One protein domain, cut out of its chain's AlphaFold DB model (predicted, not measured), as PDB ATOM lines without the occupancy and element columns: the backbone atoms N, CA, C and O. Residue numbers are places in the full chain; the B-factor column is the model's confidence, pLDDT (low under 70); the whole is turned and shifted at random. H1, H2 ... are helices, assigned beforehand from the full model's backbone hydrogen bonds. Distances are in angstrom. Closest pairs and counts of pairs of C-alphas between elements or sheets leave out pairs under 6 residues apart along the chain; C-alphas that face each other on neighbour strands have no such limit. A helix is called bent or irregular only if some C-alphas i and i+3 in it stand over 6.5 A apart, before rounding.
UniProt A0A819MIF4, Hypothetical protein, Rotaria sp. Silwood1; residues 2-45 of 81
ATOM      1  N   VAL A   2      20.057 -59.977  -8.111       97.12
ATOM      2  CA  VAL A   2      19.476 -59.854  -6.750       97.12
ATOM      3  C   VAL A   2      20.394 -59.147  -5.736       97.12
ATOM      4  O   VAL A   2      19.947 -58.218  -5.071       97.12
ATOM      5  N   ILE A   3      21.677 -59.524  -5.654       97.62
ATOM      6  CA  ILE A   3      22.647 -58.913  -4.718       97.62
ATOM      7  C   ILE A   3      22.778 -57.401  -4.964       97.62
ATOM      8  O   ILE A   3      22.616 -56.604  -4.046       97.62
ATOM      9  N   ASN A   4      22.994 -57.006  -6.222       96.75
ATOM     10  CA  ASN A   4      23.151 -55.601  -6.612       96.75
ATOM     11  C   ASN A   4      21.910 -54.764  -6.260       96.75
ATOM     12  O   ASN A   4      22.015 -53.671  -5.708       96.75
ATOM     13  N   TYR A   5      20.717 -55.299  -6.524       96.88
ATOM     14  CA  TYR A   5      19.479 -54.626  -6.146       96.88
ATOM     15  C   TYR A   5      19.354 -54.469  -4.622       96.88
ATOM     16  O   TYR A   5      18.974 -53.403  -4.132       96.88
ATOM     17  N   ARG A   6      19.693 -55.518  -3.860       97.19
ATOM     18  CA  ARG A   6      19.504 -55.551  -2.404       97.19
ATOM     19  C   ARG A   6      20.473 -54.656  -1.633       97.19
ATOM     20  O   ARG A   6      20.041 -54.094  -0.626       97.19
ATOM     21  N   PHE A   7      21.724 -54.550  -2.087       97.44
ATOM     22  CA  PHE A   7      22.811 -53.901  -1.342       97.44
ATOM     23  C   PHE A   7      23.377 -52.635  -1.994       97.44
ATOM     24  O   PHE A   7      24.108 -51.915  -1.330       97.44
ATOM     25  N   VAL A   8      23.053 -52.336  -3.257       97.44
ATOM     26  CA  VAL A   8      23.628 -51.173  -3.960       97.44
ATOM     27  C   VAL A   8      22.534 -50.244  -4.476       97.44
ATOM     28  O   VAL A   8      22.425 -49.110  -4.020       97.44
ATOM     29  N   GLN A   9      21.683 -50.715  -5.393       97.75
ATOM     30  CA  GLN A   9      20.786 -49.829  -6.152       97.75
ATOM     31  C   GLN A   9      19.807 -49.050  -5.263       97.75
ATOM     32  O   GLN A   9      19.611 -47.855  -5.460       97.75
ATOM     33  N   ARG A  10      19.213 -49.707  -4.261       97.69
ATOM     34  CA  ARG A  10      18.207 -49.097  -3.373       97.69
ATOM     35  C   ARG A  10      18.771 -48.067  -2.390       97.69
ATOM     36  O   ARG A  10      17.984 -47.333  -1.800       97.69
ATOM     37  N   ILE A  11      20.088 -48.055  -2.181       97.62
ATOM     38  CA  ILE A  11      20.757 -47.208  -1.179       97.62
ATOM     39  C   ILE A  11      21.800 -46.263  -1.794       97.62
ATOM     40  O   ILE A  11      22.585 -45.650  -1.072       97.62
ATOM     41  N   ALA A  12      21.852 -46.166  -3.127       98.06
ATOM     42  CA  ALA A  12      22.935 -45.493  -3.836       98.06
ATOM     43  C   ALA A  12      23.044 -43.997  -3.493       98.06
ATOM     44  O   ALA A  12      24.149 -43.499  -3.294       98.06
ATOM     45  N   SER A  13      21.920 -43.279  -3.384       98.19
ATOM     46  CA  SER A  13      21.934 -41.846  -3.060       98.19
ATOM     47  C   SER A  13      22.406 -41.586  -1.627       98.19
ATOM     48  O   SER A  13      23.233 -40.703  -1.411       98.19
ATOM     49  N   GLN A  14      21.954 -42.392  -0.664       98.31
ATOM     50  CA  GLN A  14      22.367 -42.310   0.739       98.31
ATOM     51  C   GLN A  14      23.857 -42.631   0.896       98.31
ATOM     52  O   GLN A  14      24.581 -41.911   1.577       98.31
ATOM     53  N   MET A  15      24.330 -43.680   0.218       97.25
ATOM     54  CA  MET A  15      25.736 -44.073   0.242       97.25
ATOM     55  C   MET A  15      26.638 -43.014  -0.406       97.25
ATOM     56  O   MET A  15      27.724 -42.750   0.100       97.25
ATOM     57  N   ASN A  16      26.201 -42.368  -1.491       96.94
ATOM     58  CA  ASN A  16      26.964 -41.281  -2.111       96.94
ATOM     59  C   ASN A  16      27.063 -40.050  -1.199       96.94
ATOM     60  O   ASN A  16      28.139 -39.471  -1.094       96.94
ATOM     61  N   ALA A  17      25.983 -39.682  -0.504       97.56
ATOM     62  CA  ALA A  17      26.014 -38.589   0.467       97.56
ATOM     63  C   ALA A  17      26.961 -38.893   1.643       97.56
ATOM     64  O   ALA A  17      27.752 -38.036   2.030       97.56
ATOM     65  N   LEU A  18      26.937 -40.132   2.156       94.75
ATOM     66  CA  LEU A  18      27.864 -40.585   3.198       94.75
ATOM     67  C   LEU A  18      29.319 -40.517   2.725       94.75
ATOM     68  O   LEU A  18      30.171 -40.000   3.439       94.75
ATOM     69  N   LYS A  19      29.600 -41.004   1.511       93.44
ATOM     70  CA  LYS A  19      30.939 -40.959   0.910       93.44
ATOM     71  C   LYS A  19      31.456 -39.535   0.753       93.44
ATOM     72  O   LYS A  19      32.625 -39.303   1.029       93.44
ATOM     73  N   GLN A  20      30.594 -38.605   0.343       95.25
ATOM     74  CA  GLN A  20      30.974 -37.201   0.220       95.25
ATOM     75  C   GLN A  20      31.368 -36.618   1.581       95.25
ATOM     76  O   GLN A  20      32.487 -36.145   1.728       95.25
ATOM     77  N   GLY A  21      30.499 -36.735   2.591       95.06
ATOM     78  CA  GLY A  21      30.803 -36.215   3.929       95.06
ATOM     79  C   GLY A  21      32.016 -36.893   4.574       95.06
ATOM     80  O   GLY A  21      32.773 -36.254   5.297       95.06
ATOM     81  N   PHE A  22      32.238 -38.175   4.277       92.81
ATOM     82  CA  PHE A  22      33.435 -38.887   4.707       92.81
ATOM     83  C   PHE A  22      34.706 -38.300   4.072       92.81
ATOM     84  O   PHE A  22      35.674 -38.023   4.778       92.81
ATOM     85  N   GLN A  23      34.683 -38.061   2.756       92.56
ATOM     86  CA  GLN A  23      35.810 -37.504   2.006       92.56
ATOM     87  C   GLN A  23      36.152 -36.062   2.413       92.56
ATOM     88  O   GLN A  23      37.319 -35.679   2.356       92.56
ATOM     89  N   ASP A  24      35.158 -35.287   2.856       94.50
ATOM     90  CA  ASP A  24      35.357 -33.924   3.362       94.50
ATOM     91  C   ASP A  24      36.201 -33.895   4.657       94.50
ATOM     92  O   ASP A  24      36.818 -32.877   4.972       94.50
ATOM     93  N   ILE A  25      36.249 -35.009   5.401       93.25
ATOM     94  CA  ILE A  25      37.009 -35.154   6.652       93.25
ATOM     95  C   ILE A  25      38.317 -35.920   6.416       93.25
ATOM     96  O   ILE A  25      39.365 -35.525   6.927       93.25
ATOM     97  N   LEU A  26      38.260 -37.022   5.660       89.75
ATOM     98  CA  LEU A  26      39.388 -37.915   5.418       89.75
ATOM     99  C   LEU A  26      39.479 -38.296   3.927       89.75
ATOM    100  O   LEU A  26      38.538 -38.883   3.393       89.75
ATOM    101  N   PRO A  27      40.622 -38.061   3.254       91.25
ATOM    102  CA  PRO A  27      40.815 -38.482   1.867       91.25
ATOM    103  C   PRO A  27      40.655 -39.999   1.695       91.25
ATOM    104  O   PRO A  27      41.179 -40.781   2.492       91.25
ATOM    105  N   PHE A  28      39.997 -40.441   0.618       88.38
ATOM    106  CA  PHE A  28      39.791 -41.875   0.363       88.38
ATOM    107  C   PHE A  28      41.099 -42.648   0.177       88.38
ATOM    108  O   PHE A  28      41.155 -43.842   0.463       88.38
ATOM    109  N   GLU A  29      42.160 -41.985  -0.269       90.06
ATOM    110  CA  GLU A  29      43.501 -42.549  -0.399       90.06
ATOM    111  C   GLU A  29      44.042 -43.059   0.939       90.06
ATOM    112  O   GLU A  29      44.710 -44.089   0.959       90.06
ATOM    113  N   ALA A  30      43.707 -42.395   2.052       88.38
ATOM    114  CA  ALA A  30      44.131 -42.813   3.387       88.38
ATOM    115  C   ALA A  30      43.430 -44.102   3.845       88.38
ATOM    116  O   ALA A  30      44.002 -44.875   4.605       88.38
ATOM    117  N   ILE A  31      42.208 -44.351   3.362       90.00
ATOM    118  CA  ILE A  31      41.440 -45.564   3.676       90.00
ATOM    119  C   ILE A  31      41.770 -46.724   2.745       90.00
ATOM    120  O   ILE A  31      41.689 -47.875   3.147       90.00
ATOM    121  N   ARG A  32      42.166 -46.444   1.502       89.31
ATOM    122  CA  ARG A  32      42.398 -47.469   0.473       89.31
ATOM    123  C   ARG A  32      43.480 -48.498   0.805       89.31
ATOM    124  O   ARG A  32      43.541 -49.511   0.116       89.31
ATOM    125  N   MET A  33      44.335 -48.229   1.791       92.25
ATOM    126  CA  MET A  33      45.341 -49.186   2.256       92.25
ATOM    127  C   MET A  33      44.785 -50.256   3.204       92.25
ATOM    128  O   MET A  33      45.490 -51.227   3.451       92.25
ATOM    129  N   PHE A  34      43.558 -50.080   3.701       94.38
ATOM    130  CA  PHE A  34      42.883 -51.003   4.608       94.38
ATOM    131  C   PHE A  34      41.847 -51.855   3.870       94.38
ATOM    132  O   PHE A  34      41.168 -51.368   2.957       94.38
ATOM    133  N   ASP A  35      41.695 -53.108   4.286       95.56
ATOM    134  CA  ASP A  35      40.583 -53.955   3.851       95.56
ATOM    135  C   ASP A  35      39.270 -53.625   4.594       95.56
ATOM    136  O   ASP A  35      39.216 -52.763   5.476       95.56
ATOM    137  N   GLU A  36      38.162 -54.274   4.226       93.19
ATOM    138  CA  GLU A  36      36.858 -53.988   4.828       93.19
ATOM    139  C   GLU A  36      36.788 -54.261   6.339       93.19
ATOM    140  O   GLU A  36      36.049 -53.565   7.039       93.19
ATOM    141  N   LYS A  37      37.559 -55.229   6.850       93.31
ATOM    142  CA  LYS A  37      37.572 -55.595   8.272       93.31
ATOM    143  C   LYS A  37      38.409 -54.617   9.077       93.31
ATOM    144  O   LYS A  37      38.036 -54.246  10.186       93.31
ATOM    145  N   GLU A  38      39.529 -54.177   8.519       94.69
ATOM    146  CA  GLU A  38      40.369 -53.152   9.125       94.69
ATOM    147  C   GLU A  38      39.631 -51.811   9.204       94.69
ATOM    148  O   GLU A  38      39.664 -51.156  10.244       94.69
ATOM    149  N   VAL A  39      38.892 -51.422   8.158       92.94
ATOM    150  CA  VAL A  39      38.043 -50.216   8.195       92.94
ATOM    151  C   VAL A  39      36.942 -50.338   9.252       92.94
ATOM    152  O   VAL A  39      36.694 -49.378   9.984       92.94
ATOM    153  N   GLU A  40      36.296 -51.502   9.363       93.19
ATOM    154  CA  GLU A  40      35.303 -51.761  10.409       93.19
ATOM    155  C   GLU A  40      35.909 -51.596  11.806       93.19
ATOM    156  O   GLU A  40      35.329 -50.893  12.634       93.19
ATOM    157  N   LEU A  41      37.094 -52.170  12.035       93.88
ATOM    158  CA  LEU A  41      37.817 -52.071  13.299       93.88
ATOM    159  C   LEU A  41      38.223 -50.627  13.621       93.88
ATOM    160  O   LEU A  41      38.069 -50.185  14.756       93.88
ATOM    161  N   LEU A  42      38.718 -49.872  12.637       91.25
ATOM    162  CA  LEU A  42      39.123 -48.475  12.823       91.25
ATOM    163  C   LEU A  42      37.952 -47.573  13.223       91.25
ATOM    164  O   LEU A  42      38.129 -46.655  14.021       91.25
ATOM    165  N   ILE A  43      36.768 -47.812  12.652       89.62
ATOM    166  CA  ILE A  43      35.581 -46.982  12.887       89.62
ATOM    167  C   ILE A  43      34.829 -47.430  14.144       89.62
ATOM    168  O   ILE A  43      34.396 -46.591  14.932       89.62
ATOM    169  N   SER A  44      34.642 -48.738  14.310       91.44
ATOM    170  CA  SER A  44      33.752 -49.312  15.326       91.44
ATOM    171  C   SER A  44      34.494 -49.763  16.583       91.44
ATOM    172  O   SER A  44      33.860 -49.992  17.612       91.44
ATOM    173  N   GLY A  45      35.823 -49.872  16.519       90.50
ATOM    174  CA  GLY A  45      36.637 -50.446  17.582       90.50
ATOM    175  C   GLY A  45      36.402 -51.946  17.754       90.50
ATOM    176  O   GLY A  45      35.766 -52.609  16.932       90.50
TER     177      GLY A  45
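This is residues 2 to 45 of the 81 residues of the protein "Hypothetical protein" of Rotaria sp. Silwood1 (UniProt A0A819MIF4). The helices form an open arch with an empty middle: long H2 is its span, short H1 turns off one end, and H3 and H4 turn off the other toward the same side. The 44 printed residues, all helix in class, hold four named helices, H1 to H4 in order, and no named strand. The whole is loose, with a radius of gyration of the C-alphas of 12.3 A and spans of 30 by 22 by 18 A.

H1, residues 2 to 7, and H2, residues 9 to 25, meet only through their link. H2 is irregular, with C-alphas 10 and 13 8.2 A apart, and has a kink of 30 degrees near residue 16. H2 and H3, residues 28 to 31, are near each other. H3 and H4, residues 36 to 44, are close but not clearly touching; their closest C-alphas, of Ile 31 and Val 39, are 7.3 A apart. H1 is apart from H3 and H4, and H2 from H4. Every O i to N i+4 pair is within hydrogen-bond range in H1 and H4, and 10 of 13 in H2; H3 is too short for such a pair.

H1 begins at C-alpha 2 (19.476, -59.854, -6.750). H2 is 25.3 A long and H4 11.9 A, ending at C-alpha 44 (33.752, -49.312, 15.326).

The C-alphas farthest apart, of Val 2 and Ile 25, are 33.1 A apart. Residues 2 to 18 stand free. The printed part has no cut, its three links are tight, and no printed residue is under 70 in pLDDT.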